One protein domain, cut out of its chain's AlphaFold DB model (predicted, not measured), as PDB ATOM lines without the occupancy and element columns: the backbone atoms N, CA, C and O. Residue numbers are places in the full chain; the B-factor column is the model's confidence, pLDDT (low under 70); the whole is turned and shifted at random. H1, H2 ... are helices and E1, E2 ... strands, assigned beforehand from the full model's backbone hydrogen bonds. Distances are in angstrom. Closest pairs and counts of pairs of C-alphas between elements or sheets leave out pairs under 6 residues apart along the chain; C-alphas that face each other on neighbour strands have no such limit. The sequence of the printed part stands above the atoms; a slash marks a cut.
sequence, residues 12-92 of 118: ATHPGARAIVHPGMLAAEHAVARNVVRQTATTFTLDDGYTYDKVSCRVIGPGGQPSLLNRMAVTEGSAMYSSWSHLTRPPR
ATOM      1  N   ALA A  12     126.625 155.832 152.398       55.00
ATOM      2  CA  ALA A  12     126.719 154.554 151.720       55.00
ATOM      3  C   ALA A  12     125.391 153.793 151.775       55.00
ATOM      4  O   ALA A  12     124.772 153.688 152.829       55.00
ATOM      5  N   THR A  13     124.934 153.313 150.620       56.69
ATOM      6  CA  THR A  13     123.645 152.625 150.437       56.69
ATOM      7  C   THR A  13     123.880 151.203 149.944       56.69
ATOM      8  O   THR A  13     124.919 150.935 149.351       56.69
ATOM      9  N   HIS A  14     122.951 150.272 150.188       54.69
ATOM     10  CA  HIS A  14     123.075 148.872 149.756       54.69
ATOM     11  C   HIS A  14     122.016 148.493 148.709       54.69
ATOM     12  O   HIS A  14     120.957 147.971 149.075       54.69
ATOM     13  N   PRO A  15     122.250 148.714 147.404       49.59
ATOM     14  CA  PRO A  15     121.413 148.125 146.364       49.59
ATOM     15  C   PRO A  15     121.651 146.608 146.267       49.59
ATOM     16  O   PRO A  15     122.517 146.122 145.537       49.59
ATOM     17  N   GLY A  16     120.876 145.814 147.003       54.75
ATOM     18  CA  GLY A  16     120.862 144.357 146.838       54.75
ATOM     19  C   GLY A  16     122.027 143.635 147.517       54.75
ATOM     20  O   GLY A  16     121.851 143.232 148.653       54.75
ATOM     21  N   ALA A  17     123.165 143.420 146.839       45.81
ATOM     22  CA  ALA A  17     124.360 142.705 147.349       45.81
ATOM     23  C   ALA A  17     125.658 143.537 147.269       45.81
ATOM     24  O   ALA A  17     126.752 143.028 147.512       45.81
ATOM     25  N   ARG A  18     125.544 144.799 146.853       52.31
ATOM     26  CA  ARG A  18     126.650 145.736 146.639       52.31
ATOM     27  C   ARG A  18     126.353 146.996 147.434       52.31
ATOM     28  O   ARG A  18     125.182 147.315 147.616       52.31
ATOM     29  N   ALA A  19     127.381 147.703 147.896       58.31
ATOM     30  CA  ALA A  19     127.197 149.029 148.476       58.31
ATOM     31  C   ALA A  19     127.699 150.120 147.540       58.31
ATOM     32  O   ALA A  19     128.662 149.894 146.819       58.31
ATOM     33  N   ILE A  20     127.073 151.289 147.581       60.16
ATOM     34  CA  ILE A  20     127.470 152.480 146.832       60.16
ATOM     35  C   ILE A  20     127.896 153.546 147.827       60.16
ATOM     36  O   ILE A  20     127.175 153.762 148.790       60.16
ATOM     37  N   VAL A  21     129.027 154.213 147.591       64.31
ATOM     38  CA  VAL A  21     129.487 155.381 148.354       64.31
ATOM     39  C   VAL A  21     129.207 156.658 147.563       64.31
ATOM     40  O   VAL A  21     129.508 156.735 146.369       64.31
ATOM     41  N   HIS A  22     128.674 157.663 148.250       64.31
ATOM     42  CA  HIS A  22     128.483 159.026 147.774       64.31
ATOM     43  C   HIS A  22     129.446 159.931 148.556       64.31
ATOM     44  O   HIS A  22     129.291 160.023 149.772       64.31
ATOM     45  N   PRO A  23     130.450 160.559 147.927       58.41
ATOM     46  CA  PRO A  23     131.270 161.564 148.598       58.41
ATOM     47  C   PRO A  23     130.467 162.861 148.817       58.41
ATOM     48  O   PRO A  23     129.582 163.191 148.025       58.41
ATOM     49  N   GLY A  24     130.739 163.570 149.917       54.19
ATOM     50  CA  GLY A  24     130.019 164.796 150.289       54.19
ATOM     51  C   GLY A  24     130.284 165.988 149.354       54.19
ATOM     52  O   GLY A  24     131.370 166.138 148.794       54.19
ATOM     53  N   MET A  25     129.282 166.863 149.212       51.84
ATOM     54  CA  MET A  25     129.273 168.061 148.350       51.84
ATOM     55  C   MET A  25     130.179 169.196 148.877       51.84
ATOM     56  O   MET A  25     129.683 170.196 149.389       51.84
ATOM     57  N   LEU A  26     131.504 169.090 148.756       49.69
ATOM     58  CA  LEU A  26     132.399 170.257 148.921       49.69
ATOM     59  C   LEU A  26     133.058 170.729 147.617       49.69
ATOM     60  O   LEU A  26     133.803 171.704 147.624       49.69
ATOM     61  N   ALA A  27     132.731 170.119 146.480       43.25
ATOM     62  CA  ALA A  27     133.113 170.621 145.168       43.25
ATOM     63  C   ALA A  27     131.934 170.454 144.208       43.25
ATOM     64  O   ALA A  27     131.218 169.460 144.273       43.25
ATOM     65  N   ALA A  28     131.735 171.418 143.311       46.09
ATOM     66  CA  ALA A  28     130.689 171.407 142.284       46.09
ATOM     67  C   ALA A  28     130.806 170.235 141.278       46.09
ATOM     68  O   ALA A  28     129.991 170.112 140.366       46.09
ATOM     69  N   GLU A  29     131.787 169.354 141.465       48.19
ATOM     70  CA  GLU A  29     132.001 168.135 140.708       48.19
ATOM     71  C   GLU A  29     131.967 166.929 141.662       48.19
ATOM     72  O   GLU A  29     132.608 166.933 142.711       48.19
ATOM     73  N   HIS A  30     131.280 165.868 141.227       50.75
ATOM     74  CA  HIS A  30     131.394 164.481 141.704       50.75
ATOM     75  C   HIS A  30     130.377 163.950 142.727       50.75
ATOM     76  O   HIS A  30     130.728 163.444 143.786       50.75
ATOM     77  N   ALA A  31     129.127 163.820 142.280       52.78
ATOM     78  CA  ALA A  31     128.202 162.779 142.744       52.78
ATOM     79  C   ALA A  31     128.444 161.426 142.026       52.78
ATOM     80  O   ALA A  31     127.498 160.770 141.590       52.78
ATOM     81  N   VAL A  32     129.703 161.008 141.824       59.00
ATOM     82  CA  VAL A  32     129.977 159.719 141.162       59.00
ATOM     83  C   VAL A  32     129.807 158.606 142.185       59.00
ATOM     84  O   VAL A  32     130.638 158.438 143.076       59.00
ATOM     85  N   ALA A  33     128.715 157.859 142.050       67.25
ATOM     86  CA  ALA A  33     128.474 156.629 142.786       67.25
ATOM     87  C   ALA A  33     129.624 155.640 142.542       67.25
ATOM     88  O   ALA A  33     129.888 155.277 141.396       67.25
ATOM     89  N   ARG A  34     130.295 155.200 143.612       72.50
ATOM     90  CA  ARG A  34     131.341 154.165 143.540       72.50
ATOM     91  C   ARG A  34     130.881 152.912 144.255       72.50
ATOM     92  O   ARG A  34     130.429 152.995 145.400       72.50
ATOM     93  N   ASN A  35     130.997 151.759 143.605       80.38
ATOM     94  CA  ASN A  35     130.604 150.502 144.221       80.38
ATOM     95  C   ASN A  35     131.719 149.973 145.122       80.38
ATOM     96  O   ASN A  35     132.884 149.907 144.741       80.38
ATOM     97  N   VAL A  36     131.347 149.512 146.311       82.50
ATOM     98  CA  VAL A  36     132.225 148.743 147.185       82.50
ATOM     99  C   VAL A  36     132.370 147.344 146.607       82.50
ATOM    100  O   VAL A  36     131.408 146.578 146.554       82.50
ATOM    101  N   VAL A  37     133.593 147.002 146.207       83.75
ATOM    102  CA  VAL A  37     133.940 145.664 145.712       83.75
ATOM    103  C   VAL A  37     134.349 144.755 146.861       83.75
ATOM    104  O   VAL A  37     134.005 143.574 146.876       83.75
ATOM    105  N   ARG A  38     135.084 145.287 147.847       83.25
ATOM    106  CA  ARG A  38     135.577 144.495 148.977       83.25
ATOM    107  C   ARG A  38     135.752 145.344 150.229       83.25
ATOM    108  O   ARG A  38     136.349 146.410 150.185       83.25
ATOM    109  N   GLN A  39     135.309 144.816 151.365       85.31
ATOM    110  CA  GLN A  39     135.606 145.352 152.694       85.31
ATOM    111  C   GLN A  39     136.133 144.217 153.572       85.31
ATOM    112  O   GLN A  39     135.510 143.160 153.680       85.31
ATOM    113  N   THR A  40     137.257 144.451 154.237       85.62
ATOM    114  CA  THR A  40     137.798 143.585 155.287       85.62
ATOM    115  C   THR A  40     138.056 144.398 156.561       85.62
ATOM    116  O   THR A  40     137.783 145.603 156.627       85.62
ATOM    117  N   ALA A  41     138.571 143.740 157.603       85.94
ATOM    118  CA  ALA A  41     139.017 144.431 158.811       85.94
ATOM    119  C   ALA A  41     140.152 145.429 158.523       85.94
ATOM    120  O   ALA A  41     140.237 146.449 159.196       85.94
ATOM    121  N   THR A  42     140.979 145.170 157.506       88.88
ATOM    122  CA  THR A  42     142.203 145.935 157.226       88.88
ATOM    123  C   THR A  42     142.167 146.696 155.906       88.88
ATOM    124  O   THR A  42     142.952 147.617 155.726       88.88
ATOM    125  N   THR A  43     141.253 146.370 154.989       90.81
ATOM    126  CA  THR A  43     141.203 146.973 153.650       90.81
ATOM    127  C   THR A  43     139.789 147.324 153.212       90.81
ATOM    128  O   THR A  43     138.828 146.672 153.619       90.81
ATOM    129  N   PHE A  44     139.668 148.340 152.361       89.81
ATOM    130  CA  PHE A  44     138.434 148.738 151.683       89.81
ATOM    131  C   PHE A  44     138.744 149.052 150.221       89.81
ATOM    132  O   PHE A  44     139.647 149.840 149.965       89.81
ATOM    133  N   THR A  45     138.017 148.461 149.279       90.31
ATOM    134  CA  THR A  45     138.286 148.578 147.841       90.31
ATOM    135  C   THR A  45     137.020 148.959 147.087       90.31
ATOM    136  O   THR A  45     135.968 148.332 147.274       90.31
ATOM    137  N   LEU A  46     137.152 149.955 146.215       88.06
ATOM    138  CA  LEU A  46     136.114 150.414 145.297       88.06
ATOM    139  C   LEU A  46     136.285 149.797 143.895       88.06
ATOM    140  O   LEU A  46     137.296 149.163 143.591       88.06
ATOM    141  N   ASP A  47     135.267 149.945 143.054       87.19
ATOM    142  CA  ASP A  47     135.183 149.405 141.688       87.19
ATOM    143  C   ASP A  47     136.132 150.054 140.683       87.19
ATOM    144  O   ASP A  47     136.548 149.407 139.724       87.19
ATOM    145  N   ASP A  48     136.547 151.284 140.946       85.38
ATOM    146  CA  ASP A  48     137.624 151.972 140.234       85.38
ATOM    147  C   ASP A  48     139.035 151.445 140.581       85.38
ATOM    148  O   ASP A  48     140.039 151.942 140.064       85.38
ATOM    149  N   GLY A  49     139.127 150.435 141.454       88.31
ATOM    150  CA  GLY A  49     140.367 149.767 141.838       88.31
ATOM    151  C   GLY A  49     141.150 150.469 142.949       88.31
ATOM    152  O   GLY A  49     142.189 149.954 143.368       88.31
ATOM    153  N   TYR A  50     140.673 151.604 143.470       90.12
ATOM    154  CA  TYR A  50     141.322 152.248 144.609       90.12
ATOM    155  C   TYR A  50     141.045 151.479 145.901       90.12
ATOM    156  O   TYR A  50     139.913 151.107 146.217       90.12
ATOM    157  N   THR A  51     142.110 151.248 146.666       92.12
ATOM    158  CA  THR A  51     142.084 150.511 147.927       92.12
ATOM    159  C   THR A  51     142.646 151.360 149.057       92.12
ATOM    160  O   THR A  51     143.752 151.886 148.960       92.12
ATOM    161  N   TYR A  52     141.901 151.456 150.153       92.50
ATOM    162  CA  TYR A  52     142.367 152.002 151.418       92.50
ATOM    163  C   TYR A  52     142.874 150.879 152.322       92.50
ATOM    164  O   TYR A  52     142.107 149.989 152.699       92.50
ATOM    165  N   ASP A  53     144.155 150.931 152.678       92.12
ATOM    166  CA  ASP A  53     144.738 150.147 153.761       92.12
ATOM    167  C   ASP A  53     144.550 150.908 155.079       92.12
ATOM    168  O   ASP A  53     145.140 151.964 155.308       92.12
ATOM    169  N   LYS A  54     143.714 150.345 155.952       90.25
ATOM    170  CA  LYS A  54     143.326 150.930 157.239       90.25
ATOM    171  C   LYS A  54     144.424 150.832 158.290       90.25
ATOM    172  O   LYS A  54     144.359 151.551 159.279       90.25
ATOM    173  N   VAL A  55     145.384 149.923 158.113       91.12
ATOM    174  CA  VAL A  55     146.487 149.723 159.060       91.12
ATOM    175  C   VAL A  55     147.559 150.774 158.818       91.12
ATOM    176  O   VAL A  55     148.008 151.428 159.753       91.12
ATOM    177  N   SER A  56     147.954 150.955 157.557       90.88
ATOM    178  CA  SER A  56     148.978 151.936 157.186       90.88
ATOM    179  C   SER A  56     148.420 153.330 156.882       90.88
ATOM    180  O   SER A  56     149.194 154.257 156.641       90.88
ATOM    181  N   CYS A  57     147.092 153.488 156.880       89.69
ATOM    182  CA  CYS A  57     146.378 154.693 156.453       89.69
ATOM    183  C   CYS A  57     146.761 155.146 155.030       89.69
ATOM    184  O   CYS A  57     146.750 156.340 154.718       89.69
ATOM    185  N   ARG A  58     147.118 154.199 154.154       92.50
ATOM    186  CA  ARG A  58     147.549 154.474 152.779       92.50
ATOM    187  C   ARG A  58     146.451 154.164 151.781       92.50
ATOM    188  O   ARG A  58     145.681 153.221 151.940       92.50
ATOM    189  N   VAL A  59     146.430 154.943 150.707       90.69
ATOM    190  CA  VAL A  59     145.568 154.697 149.552       90.69
ATOM    191  C   VAL A  59     146.435 154.215 148.402       90.69
ATOM    192  O   VAL A  59     147.444 154.837 148.077       90.69
ATOM    193  N   ILE A  60     146.042 153.091 147.821       91.31
ATOM    194  CA  ILE A  60     146.730 152.409 146.729       91.31
ATOM    195  C   ILE A  60     145.783 152.435 145.535       91.31
ATOM    196  O   ILE A  60     144.604 152.111 145.675       91.31
ATOM    197  N   GLY A  61     146.277 152.848 144.373       88.81
ATOM    198  CA  GLY A  61     145.478 152.950 143.157       88.81
ATOM    199  C   GLY A  61     146.216 152.424 141.928       88.81
ATOM    200  O   GLY A  61     147.441 152.313 141.954       88.81
ATOM    201  N   PRO A  62     145.490 152.129 140.840       84.62
ATOM    202  CA  PRO A  62     146.067 151.566 139.618       84.62
ATOM    203  C   PRO A  62     146.917 152.560 138.802       84.62
ATOM    204  O   PRO A  62     147.693 152.136 137.954       84.62
ATOM    205  N   GLY A  63     146.780 153.871 139.038       78.75
ATOM    206  CA  GLY A  63     147.328 154.936 138.182       78.75
ATOM    207  C   GLY A  63     148.417 155.815 138.807       78.75
ATOM    208  O   GLY A  63     148.550 156.970 138.416       78.75
ATOM    209  N   GLY A  64     149.169 155.324 139.796       76.44
ATOM    210  CA  GLY A  64     150.173 156.126 140.508       76.44
ATOM    211  C   GLY A  64     149.594 156.874 141.714       76.44
ATOM    212  O   GLY A  64     148.743 156.333 142.423       76.44
ATOM    213  N   GLN A  65     150.084 158.088 141.993       86.19
ATOM    214  CA  GLN A  65     149.739 158.812 143.221       86.19
ATOM    215  C   GLN A  65     148.240 159.170 143.255       86.19
ATOM    216  O   GLN A  65     147.771 159.913 142.390       86.19
ATOM    217  N   PRO A  66     147.473 158.705 144.259       85.75
ATOM    218  CA  PRO A  66     146.045 158.983 144.327       85.75
ATOM    219  C   PRO A  66     145.744 160.477 144.478       85.75
ATOM    220  O   PRO A  66     146.312 161.168 145.333       85.75
ATOM    221  N   SER A  67     144.778 160.967 143.699       83.56
ATOM    222  CA  SER A  67     144.241 162.318 143.869       83.56
ATOM    223  C   SER A  67     143.613 162.494 145.258       83.56
ATOM    224  O   SER A  67     143.354 161.527 145.982       83.56
ATOM    225  N   LEU A  68     143.375 163.743 145.667       80.38
ATOM    226  CA  LEU A  68     142.639 164.020 146.904       80.38
ATOM    227  C   LEU A  68     141.244 163.371 146.876       80.38
ATOM    228  O   LEU A  68     140.859 162.726 147.844       80.38
ATOM    229  N   LEU A  69     140.552 163.450 145.736       76.94
ATOM    230  CA  LEU A  69     139.232 162.848 145.540       76.94
ATOM    231  C   LEU A  69     139.252 161.333 145.740       76.94
ATOM    232  O   LEU A  69     138.403 160.789 146.438       76.94
ATOM    233  N   ASN A  70     140.245 160.646 145.172       81.56
ATOM    234  CA  ASN A  70     140.363 159.199 145.332       81.56
ATOM    235  C   ASN A  70     140.642 158.821 146.779       81.56
ATOM    236  O   ASN A  70     140.088 157.837 147.255       81.56
ATOM    237  N   ARG A  71     141.442 159.627 147.486       82.81
ATOM    238  CA  ARG A  71     141.700 159.435 148.914       82.81
ATOM    239  C   ARG A  71     140.434 159.610 149.743       82.81
ATOM    240  O   ARG A  71     140.115 158.702 150.497       82.81
ATOM    241  N   MET A  72     139.707 160.711 149.558       80.94
ATOM    242  CA  MET A  72     138.460 160.983 150.282       80.94
ATOM    243  C   MET A  72     137.412 159.898 150.031       80.94
ATOM    244  O   MET A  72     136.860 159.352 150.980       80.94
ATOM    245  N   ALA A  73     137.197 159.504 148.773       79.31
ATOM    246  CA  ALA A  73     136.194 158.502 148.425       79.31
ATOM    247  C   ALA A  73     136.423 157.155 149.132       79.31
ATOM    248  O   ALA A  73     135.477 156.558 149.651       79.31
ATOM    249  N   VAL A  74     137.671 156.669 149.193       82.75
ATOM    250  CA  VAL A  74     137.966 155.391 149.859       82.75
ATOM    251  C   VAL A  74     138.001 155.501 151.385       82.75
ATOM    252  O   VAL A  74     137.598 154.555 152.063       82.75
ATOM    253  N   THR A  75     138.456 156.622 151.955       83.44
ATOM    254  CA  THR A  75     138.528 156.789 153.417       83.44
ATOM    255  C   THR A  75     137.152 157.055 154.021       83.44
ATOM    256  O   THR A  75     136.756 156.356 154.958       83.44
ATOM    257  N   GLU A  76     136.388 157.991 153.455       80.56
ATOM    258  CA  GLU A  76     135.009 158.284 153.860       80.56
ATOM    259  C   GLU A  76     134.109 157.083 153.583       80.56
ATOM    260  O   GLU A  76     133.385 156.634 154.473       80.56
ATOM    261  N   GLY A  77     134.237 156.479 152.397       79.56
ATOM    262  CA  GLY A  77     133.510 155.265 152.041       79.56
ATOM    263  C   GLY A  77     133.759 154.116 153.016       79.56
ATOM    264  O   GLY A  77     132.815 153.445 153.431       79.56
ATOM    265  N   SER A  78     135.006 153.927 153.460       84.62
ATOM    266  CA  SER A  78     135.351 152.925 154.474       84.62
ATOM    267  C   SER A  78     134.689 153.211 155.826       84.62
ATOM    268  O   SER A  78     134.168 152.284 156.459       84.62
ATOM    269  N   ALA A  79     134.719 154.464 156.290       80.25
ATOM    270  CA  ALA A  79     134.122 154.864 157.563       80.25
ATOM    271  C   ALA A  79     132.595 154.704 157.540       80.25
ATOM    272  O   ALA A  79     132.024 154.055 158.420       80.25
ATOM    273  N   MET A  80     131.953 155.201 156.482       75.56
ATOM    274  CA  MET A  80     130.510 155.101 156.280       75.56
ATOM    275  C   MET A  80     130.068 153.648 156.123       75.56
ATOM    276  O   MET A  80     129.159 153.213 156.815       75.56
ATOM    277  N   TYR A  81     130.736 152.840 155.295       77.06
ATOM    278  CA  TYR A  81     130.388 151.421 155.165       77.06
ATOM    279  C   TYR A  81     130.514 150.687 156.510       77.06
ATOM    280  O   TYR A  81     129.710 149.816 156.847       77.06
ATOM    281  N   SER A  82     131.511 151.032 157.328       79.81
ATOM    282  CA  SER A  82     131.698 150.411 158.645       79.81
ATOM    283  C   SER A  82     130.581 150.766 159.634       79.81
ATOM    284  O   SER A  82     130.211 149.912 160.444       79.81
ATOM    285  N   SER A  83     130.006 151.971 159.548       73.00
ATOM    286  CA  SER A  83     128.980 152.443 160.487       73.00
ATOM    287  C   SER A  83     127.619 151.760 160.333       73.00
ATOM    288  O   SER A  83     126.867 151.743 161.298       73.00
ATOM    289  N   TRP A  84     127.306 151.136 159.191       68.19
ATOM    290  CA  TRP A  84     126.020 150.441 158.993       68.19
ATOM    291  C   TRP A  84     126.130 149.013 158.453       68.19
ATOM    292  O   TRP A  84     125.159 148.268 158.541       68.19
ATOM    293  N   SER A  85     127.287 148.561 157.952       67.44
ATOM    294  CA  SER A  85     127.416 147.196 157.394       67.44
ATOM    295  C   SER A  85     127.120 146.072 158.390       67.44
ATOM    296  O   SER A  85     126.865 144.941 157.988       67.44
ATOM    297  N   HIS A  86     127.152 146.343 159.695       65.88
ATOM    298  CA  HIS A  86     126.719 145.386 160.709       65.88
ATOM    299  C   HIS A  86     125.192 145.197 160.729       65.88
ATOM    300  O   HIS A  86     124.739 144.107 161.059       65.88
ATOM    301  N   LEU A  87     124.422 146.212 160.325       60.16
ATOM    302  CA  LEU A  87     122.959 146.175 160.217       60.16
ATOM    303  C   LEU A  87     122.486 145.387 158.991       60.16
ATOM    304  O   LEU A  87     121.369 144.886 158.971       60.16
ATOM    305  N   THR A  88     123.336 145.267 157.968       55.19
ATOM    306  CA  THR A  88     123.029 144.553 156.719       55.19
ATOM    307  C   THR A  88     123.662 143.171 156.635       55.19
ATOM    308  O   THR A  88     123.450 142.449 155.660       55.19
ATOM    309  N   ARG A  89     124.418 142.758 157.660       56.50
ATOM    310  CA  ARG A  89     124.886 141.376 157.760       56.50
ATOM    311  C   ARG A  89     123.689 140.470 158.047       56.50
ATOM    312  O   ARG A  89     123.003 140.699 159.042       56.50
ATOM    313  N   PRO A  90     123.462 139.410 157.250       53.41
ATOM    314  CA  PRO A  90     122.528 138.376 157.659       53.41
ATOM    315  C   PRO A  90     122.964 137.841 159.032       53.41
ATOM    316  O   PRO A  90     124.172 137.665 159.256       53.41
ATOM    317  N   PRO A  91     122.020 137.622 159.966       50.06
ATOM    318  CA  PRO A  91     122.347 137.189 161.315       50.06
ATOM    319  C   PRO A  91     123.206 135.930 161.240       50.06
ATOM    320  O   PRO A  91     122.890 134.980 160.517       50.06
ATOM    321  N   ARG A  92     124.328 135.926 161.966       54.12
ATOM    322  CA  ARG A  92     125.210 134.758 161.999       54.12
ATOM    323  C   ARG A  92     124.385 133.585 162.528       54.12
ATOM    324  O   ARG A  92     123.769 133.688 163.585       54.12
TER     325      ARG A  92
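This is residues 12 to 92 of the 118 residues of an uncharacterized protein of Kocuria flava (UniProt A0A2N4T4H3). A five-stranded antiparallel sheet, twisted and curled, bends partly round one long helix, H1, which packs on one face; the other face is bare. The sheet is a meander, each strand the antiparallel neighbour of the one before, in the order E1 E2 E3 E4 E5, and H1 follows, making two layers. The printed part has 81 residues, of mixed class, with 37, under half, in named elements. It is compact, with a radius of gyration of the C-alphas of 12.5 A and spans of 39 by 29 by 17 A.

Find C-alpha 19 at (127.197, 149.029, 148.476), where E1, residues 19 to 22, begins. Next come E2, residues 34 to 39, 13.4 A long, and E3, residues 43 to 46, 10.4 A. E4 is residues 51 to 53 and E5 residues 58 to 60. H1, residues 68 to 84, runs 24.6 A to C-alpha 84 at (126.020, 150.441, 158.993).

Look first at hairpin E1 and E2, where N 36 and O 19 are 2.8 A apart. E2 pairs with E1 over residues 34 to 36 and with E3 over 36 to 39, where N 45 and O 38 are 2.8 A apart. In hairpin E3 and E4, N 52 and O 44 are 2.8 A apart; in hairpin E4 and E5, N 51 and O 60 are 2.8 A apart. H1 is on the sheet: its closest C-alphas to E1 are Val 21 and Gly 77, 5.5 A, and to E4 Tyr 52 and Val 74, 5.8 A. In H1, 12 of 13 O i to N i+4 pairs are within hydrogen-bond range.

The two C-alphas farthest apart, Ala 28 and Arg 92, are 42.0 A apart. The printed part has no cut, and E1 to E2 is a long link. The model's pLDDT is under 70 at residues 12 to 33 and 84 to 92.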